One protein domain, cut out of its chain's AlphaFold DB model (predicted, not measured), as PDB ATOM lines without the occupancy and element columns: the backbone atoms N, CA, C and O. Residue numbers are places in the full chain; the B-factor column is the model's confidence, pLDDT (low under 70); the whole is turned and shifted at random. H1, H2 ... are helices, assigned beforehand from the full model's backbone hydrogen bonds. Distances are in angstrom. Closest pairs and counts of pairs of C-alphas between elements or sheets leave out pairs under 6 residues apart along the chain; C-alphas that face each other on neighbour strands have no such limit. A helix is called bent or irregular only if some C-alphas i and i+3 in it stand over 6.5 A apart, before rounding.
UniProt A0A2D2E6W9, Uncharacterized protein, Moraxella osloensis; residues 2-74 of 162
ATOM      1  N   THR A   2     192.524 184.869 115.814       49.09
ATOM      2  CA  THR A   2     193.003 185.055 114.443       49.09
ATOM      3  C   THR A   2     194.359 185.746 114.530       49.09
ATOM      4  O   THR A   2     194.448 186.881 114.991       49.09
ATOM      5  N   LEU A   3     195.428 185.036 114.169       52.09
ATOM      6  CA  LEU A   3     196.742 185.643 113.966       52.09
ATOM      7  C   LEU A   3     196.597 186.656 112.821       52.09
ATOM      8  O   LEU A   3     196.408 186.267 111.673       52.09
ATOM      9  N   SER A   4     196.592 187.946 113.151       77.12
ATOM     10  CA  SER A   4     196.578 189.024 112.163       77.12
ATOM     11  C   SER A   4     198.017 189.295 111.748       77.12
ATOM     12  O   SER A   4     198.826 189.707 112.580       77.12
ATOM     13  N   PHE A   5     198.344 189.050 110.483       84.81
ATOM     14  CA  PHE A   5     199.654 189.385 109.933       84.81
ATOM     15  C   PHE A   5     199.821 190.903 109.834       84.81
ATOM     16  O   PHE A   5     198.853 191.633 109.606       84.81
ATOM     17  N   SER A   6     201.055 191.392 109.982       90.06
ATOM     18  CA  SER A   6     201.364 192.786 109.655       90.06
ATOM     19  C   SER A   6     201.176 193.042 108.148       90.06
ATOM     20  O   SER A   6     201.175 192.088 107.358       90.06
ATOM     21  N   PRO A   7     201.050 194.307 107.703       89.56
ATOM     22  CA  PRO A   7     201.019 194.630 106.275       89.56
ATOM     23  C   PRO A   7     202.228 194.058 105.519       89.56
ATOM     24  O   PRO A   7     202.065 193.453 104.463       89.56
ATOM     25  N   THR A   8     203.425 194.149 106.111       89.75
ATOM     26  CA  THR A   8     204.665 193.595 105.553       89.75
ATOM     27  C   THR A   8     204.612 192.072 105.424       89.75
ATOM     28  O   THR A   8     204.957 191.527 104.379       89.75
ATOM     29  N   GLN A   9     204.136 191.372 106.459       88.19
ATOM     30  CA  GLN A   9     203.998 189.911 106.434       88.19
ATOM     31  C   GLN A   9     202.942 189.454 105.424       88.19
ATOM     32  O   GLN A   9     203.164 188.482 104.710       88.19
ATOM     33  N   SER A  10     201.822 190.169 105.333       91.94
ATOM     34  CA  SER A  10     200.761 189.867 104.368       91.94
ATOM     35  C   SER A  10     201.276 190.009 102.937       91.94
ATOM     36  O   SER A  10     201.153 189.074 102.152       91.94
ATOM     37  N   GLN A  11     201.938 191.130 102.627       90.00
ATOM     38  CA  GLN A  11     202.523 191.374 101.308       90.00
ATOM     39  C   GLN A  11     203.607 190.341 100.963       90.00
ATOM     40  O   GLN A  11     203.647 189.840  99.842       90.00
ATOM     41  N   PHE A  12     204.456 189.983 101.932       90.88
ATOM     42  CA  PHE A  12     205.465 188.939 101.763       90.88
ATOM     43  C   PHE A  12     204.836 187.584 101.420       90.88
ATOM     44  O   PHE A  12     205.261 186.945 100.462       90.88
ATOM     45  N   LEU A  13     203.811 187.158 102.164       90.88
ATOM     46  CA  LEU A  13     203.133 185.881 101.932       90.88
ATOM     47  C   LEU A  13     202.412 185.856 100.580       90.88
ATOM     48  O   LEU A  13     202.519 184.868  99.857       90.88
ATOM     49  N   THR A  14     201.724 186.941 100.212       92.19
ATOM     50  CA  THR A  14     201.081 187.068  98.896       92.19
ATOM     51  C   THR A  14     202.103 186.934  97.771       92.19
ATOM     52  O   THR A  14     201.899 186.147  96.846       92.19
ATOM     53  N   LEU A  15     203.234 187.633  97.875       91.06
ATOM     54  CA  LEU A  15     204.288 187.561  96.869       91.06
ATOM     55  C   LEU A  15     204.945 186.176  96.822       91.06
ATOM     56  O   LEU A  15     205.166 185.636  95.740       91.06
ATOM     57  N   GLN A  16     205.205 185.569  97.981       90.19
ATOM     58  CA  GLN A  16     205.752 184.217  98.073       90.19
ATOM     59  C   GLN A  16     204.849 183.188  97.376       90.19
ATOM     60  O   GLN A  16     205.354 182.286  96.716       90.19
ATOM     61  N   GLN A  17     203.526 183.332  97.494       90.75
ATOM     62  CA  GLN A  17     202.553 182.458  96.831       90.75
ATOM     63  C   GLN A  17     202.427 182.731  95.325       90.75
ATOM     64  O   GLN A  17     202.148 181.811  94.560       90.75
ATOM     65  N   ALA A  18     202.632 183.976  94.888       89.25
ATOM     66  CA  ALA A  18     202.598 184.347  93.473       89.25
ATOM     67  C   ALA A  18     203.823 183.832  92.687       89.25
ATOM     68  O   ALA A  18     203.764 183.667  91.462       89.25
ATOM     69  N   ILE A  19     204.934 183.572  93.382       88.25
ATOM     70  CA  ILE A  19     206.163 183.037  92.794       88.25
ATOM     71  C   ILE A  19     205.967 181.569  92.400       88.25
ATOM     72  O   ILE A  19     205.820 180.679  93.233       88.25
ATOM     73  N   ASN A  20     206.044 181.310  91.096       88.50
ATOM     74  CA  ASN A  20     206.116 179.979  90.519       88.50
ATOM     75  C   ASN A  20     207.547 179.756  90.016       88.50
ATOM     76  O   ASN A  20     207.947 180.294  88.982       88.50
ATOM     77  N   LYS A  21     208.321 178.968  90.770       81.81
ATOM     78  CA  LYS A  21     209.754 178.757  90.515       81.81
ATOM     79  C   LYS A  21     210.023 178.107  89.160       81.81
ATOM     80  O   LYS A  21     210.933 178.536  88.456       81.81
ATOM     81  N   ASP A  22     209.209 177.127  88.777       84.31
ATOM     82  CA  ASP A  22     209.355 176.423  87.499       84.31
ATOM     83  C   ASP A  22     209.132 177.383  86.331       84.31
ATOM     84  O   ASP A  22     209.918 177.423  85.382       84.31
ATOM     85  N   ARG A  23     208.110 178.243  86.450       85.31
ATOM     86  CA  ARG A  23     207.850 179.294  85.465       85.31
ATOM     87  C   ARG A  23     209.019 180.272  85.377       85.31
ATOM     88  O   ARG A  23     209.456 180.572  84.276       85.31
ATOM     89  N   ILE A  24     209.577 180.726  86.501       79.94
ATOM     90  CA  ILE A  24     210.720 181.659  86.519       79.94
ATOM     91  C   ILE A  24     211.976 181.060  85.874       79.94
ATOM     92  O   ILE A  24     212.680 181.759  85.143       79.94
ATOM     93  N   ILE A  25     212.269 179.780  86.110       79.00
ATOM     94  CA  ILE A  25     213.394 179.094  85.456       79.00
ATOM     95  C   ILE A  25     213.202 179.104  83.935       79.00
ATOM     96  O   ILE A  25     214.138 179.425  83.197       79.00
ATOM     97  N   GLN A  26     211.981 178.824  83.480       81.00
ATOM     98  CA  GLN A  26     211.637 178.859  82.064       81.00
ATOM     99  C   GLN A  26     211.766 180.274  81.476       81.00
ATOM    100  O   GLN A  26     212.354 180.424  80.409       81.00
ATOM    101  N   LEU A  27     211.349 181.318  82.208       81.19
ATOM    102  CA  LEU A  27     211.504 182.719  81.786       81.19
ATOM    103  C   LEU A  27     212.959 183.083  81.480       81.19
ATOM    104  O   LEU A  27     213.228 183.760  80.492       81.19
ATOM    105  N   VAL A  28     213.911 182.647  82.312       70.12
ATOM    106  CA  VAL A  28     215.339 182.940  82.092       70.12
ATOM    107  C   VAL A  28     215.823 182.297  80.791       70.12
ATOM    108  O   VAL A  28     216.495 182.950  79.993       70.12
ATOM    109  N   SER A  29     215.447 181.036  80.559       77.88
ATOM    110  CA  SER A  29     215.762 180.322  79.317       77.88
ATOM    111  C   SER A  29     215.123 180.997  78.098       77.88
ATOM    112  O   SER A  29     215.791 181.223  77.087       77.88
ATOM    113  N   ASP A  30     213.847 181.367  78.187       81.19
ATOM    114  CA  ASP A  30     213.107 181.975  77.080       81.19
ATOM    115  C   ASP A  30     213.605 183.391  76.768       81.19
ATOM    116  O   ASP A  30     213.669 183.772  75.597       81.19
ATOM    117  N   GLN A  31     214.051 184.146  77.777       75.19
ATOM    118  CA  GLN A  31     214.691 185.450  77.591       75.19
ATOM    119  C   GLN A  31     216.000 185.314  76.807       75.19
ATOM    120  O   GLN A  31     216.227 186.071  75.864       75.19
ATOM    121  N   GLN A  32     216.846 184.336  77.154       72.50
ATOM    122  CA  GLN A  32     218.114 184.080  76.454       72.50
ATOM    123  C   GLN A  32     217.903 183.659  74.995       72.50
ATOM    124  O   GLN A  32     218.728 183.958  74.137       72.50
ATOM    125  N   GLN A  33     216.785 182.991  74.704       81.31
ATOM    126  CA  GLN A  33     216.422 182.558  73.355       81.31
ATOM    127  C   GLN A  33     215.598 183.596  72.575       81.31
ATOM    128  O   GLN A  33     215.247 183.339  71.424       81.31
ATOM    129  N   GLY A  34     215.252 184.740  73.179       78.56
ATOM    130  CA  GLY A  34     214.391 185.756  72.563       78.56
ATOM    131  C   GLY A  34     212.937 185.308  72.355       78.56
ATOM    132  O   GLY A  34     212.249 185.849  71.494       78.56
ATOM    133  N   LYS A  35     212.469 184.315  73.120       88.31
ATOM    134  CA  LYS A  35     211.148 183.675  72.991       88.31
ATOM    135  C   LYS A  35     210.157 184.073  74.086       88.31
ATOM    136  O   LYS A  35     209.129 183.420  74.231       88.31
ATOM    137  N   LEU A  36     210.440 185.130  74.851       83.19
ATOM    138  CA  LEU A  36     209.557 185.544  75.941       83.19
ATOM    139  C   LEU A  36     208.168 185.922  75.409       83.19
ATOM    140  O   LEU A  36     208.030 186.877  74.635       83.19
ATOM    141  N   SER A  37     207.145 185.195  75.856       86.38
ATOM    142  CA  SER A  37     205.762 185.494  75.501       86.38
ATOM    143  C   SER A  37     205.280 186.790  76.181       86.38
ATOM    144  O   SER A  37     205.846 187.213  77.195       86.38
ATOM    145  N   PRO A  38     204.237 187.457  75.654       86.75
ATOM    146  CA  PRO A  38     203.617 188.592  76.338       86.75
ATOM    147  C   PRO A  38     203.107 188.239  77.743       86.75
ATOM    148  O   PRO A  38     203.340 188.999  78.680       86.75
ATOM    149  N   ASP A  39     202.499 187.063  77.914       87.00
ATOM    150  CA  ASP A  39     201.955 186.609  79.202       87.00
ATOM    151  C   ASP A  39     203.051 186.384  80.251       87.00
ATOM    152  O   ASP A  39     202.842 186.576  81.450       87.00
ATOM    153  N   ASP A  40     204.233 185.984  79.799       84.56
ATOM    154  CA  ASP A  40     205.425 185.803  80.619       84.56
ATOM    155  C   ASP A  40     206.047 187.126  81.052       84.56
ATOM    156  O   ASP A  40     206.427 187.270  82.217       84.56
ATOM    157  N   LYS A  41     206.063 188.121  80.158       78.81
ATOM    158  CA  LYS A  41     206.439 189.498  80.507       78.81
ATOM    159  C   LYS A  41     205.495 190.058  81.562       78.81
ATOM    160  O   LYS A  41     205.957 190.482  82.616       78.81
ATOM    161  N   SER A  42     204.184 189.985  81.324       85.12
ATOM    162  CA  SER A  42     203.179 190.508  82.255       85.12
ATOM    163  C   SER A  42     203.209 189.803  83.610       85.12
ATOM    164  O   SER A  42     203.061 190.446  84.650       85.12
ATOM    165  N   TYR A  43     203.440 188.487  83.627       88.75
ATOM    166  CA  TYR A  43     203.636 187.749  84.871       88.75
ATOM    167  C   TYR A  43     204.856 188.260  85.645       88.75
ATOM    168  O   TYR A  43     204.747 188.570  86.832       88.75
ATOM    169  N   TYR A  44     206.001 188.391  84.975       81.62
ATOM    170  CA  TYR A  44     207.236 188.817  85.621       81.62
ATOM    171  C   TYR A  44     207.179 190.278  86.099       81.62
ATOM    172  O   TYR A  44     207.578 190.576  87.223       81.62
ATOM    173  N   GLU A  45     206.600 191.179  85.304       79.06
ATOM    174  CA  GLU A  45     206.351 192.581  85.675       79.06
ATOM    175  C   GLU A  45     205.430 192.707  86.897       79.06
ATOM    176  O   GLU A  45     205.669 193.539  87.777       79.06
ATOM    177  N   SER A  46     204.408 191.851  86.996       85.00
ATOM    178  CA  SER A  46     203.530 191.795  88.169       85.00
ATOM    179  C   SER A  46     204.296 191.381  89.430       85.00
ATOM    180  O   SER A  46     204.148 192.025  90.471       85.00
ATOM    181  N   LEU A  47     205.165 190.366  89.340       84.31
ATOM    182  CA  LEU A  47     206.022 189.971  90.463       84.31
ATOM    183  C   LEU A  47     206.959 191.107  90.885       84.31
ATOM    184  O   LEU A  47     207.090 191.377  92.078       84.31
ATOM    185  N   ILE A  48     207.590 191.785  89.921       76.75
ATOM    186  CA  ILE A  48     208.487 192.923  90.179       76.75
ATOM    187  C   ILE A  48     207.727 194.035  90.901       76.75
ATOM    188  O   ILE A  48     208.202 194.560  91.905       76.75
ATOM    189  N   THR A  49     206.530 194.371  90.424       80.88
ATOM    190  CA  THR A  49     205.687 195.412  91.025       80.88
ATOM    191  C   THR A  49     205.342 195.067  92.472       80.88
ATOM    192  O   THR A  49     205.527 195.885  93.369       80.88
ATOM    193  N   GLN A  50     204.914 193.830  92.731       82.38
ATOM    194  CA  GLN A  50     204.590 193.371  94.083       82.38
ATOM    195  C   GLN A  50     205.811 193.338  95.012       82.38
ATOM    196  O   GLN A  50     205.676 193.616  96.206       82.38
ATOM    197  N   PHE A  51     206.996 193.029  94.477       82.94
ATOM    198  CA  PHE A  51     208.259 193.107  95.208       82.94
ATOM    199  C   PHE A  51     208.621 194.557  95.551       82.94
ATOM    200  O   PHE A  51     209.001 194.838  96.684       82.94
ATOM    201  N   ILE A  52     208.438 195.496  94.616       77.38
ATOM    202  CA  ILE A  52     208.641 196.932  94.860       77.38
ATOM    203  C   ILE A  52     207.708 197.438  95.967       77.38
ATOM    204  O   ILE A  52     208.125 198.202  96.836       77.38
ATOM    205  N   GLU A  53     206.449 197.007  95.973       83.44
ATOM    206  CA  GLU A  53     205.528 197.376  97.047       83.44
ATOM    207  C   GLU A  53     205.934 196.765  98.394       83.44
ATOM    208  O   GLU A  53     205.856 197.448  99.411       83.44
ATOM    209  N   LEU A  54     206.469 195.536  98.417       85.12
ATOM    210  CA  LEU A  54     207.022 194.940  99.638       85.12
ATOM    211  C   LEU A  54     208.169 195.783 100.212       85.12
ATOM    212  O   LEU A  54     208.137 196.105 101.397       85.12
ATOM    213  N   ILE A  55     209.147 196.180  99.392       79.94
ATOM    214  CA  ILE A  55     210.323 196.945  99.854       79.94
ATOM    215  C   ILE A  55     209.996 198.385 100.259       79.94
ATOM    216  O   ILE A  55     210.845 199.068 100.816       79.94
ATOM    217  N   LYS A  56     208.795 198.893  99.970       80.06
ATOM    218  CA  LYS A  56     208.353 200.203 100.473       80.06
ATOM    219  C   LYS A  56     207.834 200.117 101.907       80.06
ATOM    220  O   LYS A  56     207.844 201.125 102.616       80.06
ATOM    221  N   LEU A  57     207.407 198.933 102.344       84.25
ATOM    222  CA  LEU A  57     206.868 198.710 103.683       84.25
ATOM    223  C   LEU A  57     207.980 198.722 104.746       84.25
ATOM    224  O   LEU A  57     209.129 198.388 104.442       84.25
ATOM    225  N   PRO A  58     207.663 199.104 105.994       81.69
ATOM    226  CA  PRO A  58     208.617 199.061 107.096       81.69
ATOM    227  C   PRO A  58     209.004 197.628 107.469       81.69
ATOM    228  O   PRO A  58     208.201 196.699 107.318       81.69
ATOM    229  N   ASP A  59     210.234 197.468 107.958       83.44
ATOM    230  CA  ASP A  59     210.811 196.201 108.422       83.44
ATOM    231  C   ASP A  59     210.784 195.093 107.356       83.44
ATOM    232  O   ASP A  59     210.775 193.899 107.660       83.44
ATOM    233  N   SER A  60     210.758 195.471 106.078       81.94
ATOM    234  CA  SER A  60     210.589 194.557 104.947       81.94
ATOM    235  C   SER A  60     211.906 193.997 104.429       81.94
ATOM    236  O   SER A  60     211.901 192.941 103.794       81.94
ATOM    237  N   ALA A  61     213.036 194.644 104.737       73.19
ATOM    238  CA  ALA A  61     214.333 194.320 104.149       73.19
ATOM    239  C   ALA A  61     214.707 192.832 104.305       73.19
ATOM    240  O   ALA A  61     215.079 192.173 103.338       73.19
ATOM    241  N   HIS A  62     214.527 192.263 105.500       77.19
ATOM    242  CA  HIS A  62     214.849 190.858 105.777       77.19
ATOM    243  C   HIS A  62     213.905 189.847 105.100       77.19
ATOM    244  O   HIS A  62     214.312 188.717 104.829       77.19
ATOM    245  N   LEU A  63     212.652 190.230 104.837       82.25
ATOM    246  CA  LEU A  63     211.665 189.395 104.146       82.25
ATOM    247  C   LEU A  63     211.904 189.425 102.638       82.25
ATOM    248  O   LEU A  63     211.944 188.382 101.991       82.25
ATOM    249  N   ALA A  64     212.152 190.610 102.088       78.38
ATOM    250  CA  ALA A  64     212.441 190.787 100.675       78.38
ATOM    251  C   ALA A  64     213.725 190.043 100.246       78.38
ATOM    252  O   ALA A  64     213.752 189.449  99.167       78.38
ATOM    253  N   MET A  65     214.740 189.942 101.118       73.44
ATOM    254  CA  MET A  65     215.923 189.096 100.880       73.44
ATOM    255  C   MET A  65     215.584 187.636 100.558       73.44
ATOM    256  O   MET A  65     216.262 187.018  99.742       73.44
ATOM    257  N   GLN A  66     214.555 187.073 101.197       77.19
ATOM    258  CA  GLN A  66     214.205 185.660 101.025       77.19
ATOM    259  C   GLN A  66     213.615 185.378  99.640       77.19
ATOM    260  O   GLN A  66     213.671 184.245  99.170       77.19
ATOM    261  N   LEU A  67     213.054 186.402  98.991       78.94
ATOM    262  CA  LEU A  67     212.394 186.286  97.690       78.94
ATOM    263  C   LEU A  67     213.299 186.718  96.534       78.94
ATOM    264  O   LEU A  67     213.090 186.289  95.405       78.94
ATOM    265  N   LEU A  68     214.329 187.526  96.805       71.38
ATOM    266  CA  LEU A  68     215.233 188.073  95.793       71.38
ATOM    267  C   LEU A  68     215.875 187.030  94.847       71.38
ATOM    268  O   LEU A  68     215.973 187.330  93.658       71.38
ATOM    269  N   PRO A  69     216.269 185.811  95.285       70.81
ATOM    270  CA  PRO A  69     216.834 184.797  94.384       70.81
ATOM    271  C   PRO A  69     215.916 184.382  93.222       70.81
ATOM    272  O   PRO A  69     216.389 183.810  92.240       70.81
ATOM    273  N   GLU A  70     214.618 184.664  93.328       72.38
ATOM    274  CA  GLU A  70     213.609 184.365  92.308       72.38
ATOM    275  C   GLU A  70     213.549 185.473  91.226       72.38
ATOM    276  O   GLU A  70     213.040 185.267  90.127       72.38
ATOM    277  N   PHE A  71     214.161 186.639  91.459       67.38
ATOM    278  CA  PHE A  71     214.151 187.792  90.549       67.38
ATOM    279  C   PHE A  71     215.394 187.857  89.639       67.38
ATOM    280  O   PHE A  71     216.045 188.889  89.505       67.38
ATOM    281  N   LYS A  72     215.721 186.744  88.969       62.88
ATOM    282  CA  LYS A  72     216.966 186.563  88.186       62.88
ATOM    283  C   LYS A  72     217.119 187.420  86.915       62.88
ATOM    284  O   LYS A  72     218.216 187.475  86.370       62.88
ATOM    285  N   ILE A  73     216.053 188.049  86.414       54.25
ATOM    286  CA  ILE A  73     216.034 188.782  85.130       54.25
ATOM    287  C   ILE A  73     216.117 190.308  85.349       54.25
ATOM    288  O   ILE A  73     216.497 191.044  84.442       54.25
ATOM    289  N   THR A  74     215.849 190.800  86.562       56.75
ATOM    290  CA  THR A  74     215.908 192.231  86.915       56.75
ATOM    291  C   THR A  74     216.781 192.444  88.129       56.75
ATOM    292  O   THR A  74     216.421 192.037  89.227       56.75
TER     293      THR A  74
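What this domain is: This is residues 2 to 74 of the 162 residues of an uncharacterized protein of Moraxella osloensis (UniProt A0A2D2E6W9). This is an elongated helical body in which one long helix, H3, has two shorter helices, H1 and H4, running back along its second half, the three forming a small up-and-down bundle at one end of the domain. At the other end H2 slants past the first part of H3 and comes near it at residue Asp 40 without clearly touching it. The printed part has 73 residues, with four named helices in the order H1, H2, H3, H4 and no named strand, and its class is all helix, with 53 of the 73 residues in the helices. The whole is only just compact, close to loose, with a radius of gyration of the C-alphas of 13.4 A, and its C-alphas span 45 by 22 by 16 A, which is only just a rod.

Where its parts are: The longest helix is H3, residues 38 to 56, which measures 27.2 A from first to last C-alpha. It begins with C-alpha 38 of Pro 38 at (203.617, 188.592, 76.338) and ends with C-alpha 56 of Lys 56 at (208.353, 200.203, 100.473). H4, residues 61 to 70, follows it and is 15.5 A long, with the C-alpha of Glu 70 at (213.609, 184.365, 92.308). H4 is irregular: its C-alphas 66 and 69 are 7.2 A apart, where about 5 A is found in a regular helix, and its line is a rough one. Before H3 come H1, residues 7 to 18, of 16.5 A, and H2, residues 21 to 32, of 17.2 A. H1 begins with the C-alpha of Pro 7 at (201.019, 194.630, 106.275).

How they stand to each other: H1, H3 and H4 form a bundle that is up and down, each helix running against the one before it in the chain. H3 touches H1 with residues 47 to 54 alone, and the closest C-alphas, those of Gln 11 and Leu 54, are 6.0 A apart. These two helices run opposite ways at a shallow tilt of 20 degrees. H3 touches H4 with residues 51 to 55 alone, and the closest C-alphas, those of Ile 55 and Ala 61, are 6.4 A apart. H3 and H4 are a helical hairpin, running opposite ways at a shallow tilt of 16 degrees. H1 and H4 only just touch, with 3 pairs of C-alphas within 8 A, and H1 does so with residues 12 to 16 alone. Their closest C-alphas are those of Phe 12 and Leu 63, 6.7 A apart, and they run the same way at a shallow tilt of 9 degrees. H2 touches no helix. It is close to H3 but not clearly touching, with the closest C-alphas, those of Leu 27 and Asp 40, 6.9 A apart, and the two run opposite ways at a steep tilt of 64 degrees. It is also close to H4 but not clearly touching, at 7.0 A between the C-alphas of Ile 24 and Glu 70, their closest pair, and they run the same way at a steep tilt of 60 degrees. H1 and H2 are apart. In H1, H2 and H3 every O i to N i+4 pair is within hydrogen-bond range; in H4 2 of 6 such pairs are, beside 3 of 7 O i to N i+3 pairs.

The domain as a whole: The two C-alphas farthest apart are those of Thr 2 and Gln 33, at 47.4 A. The first and last printed C-alphas, those of Thr 2 and Thr 74, are 36.5 A apart. The printed part has no cut. The links H1 to H2, H2 to H3 and H3 to H4 are tight. The mean pLDDT of the printed part is 80.5, and the model's confidence is low, under 70, at residues 2 to 3 and 71 to 74.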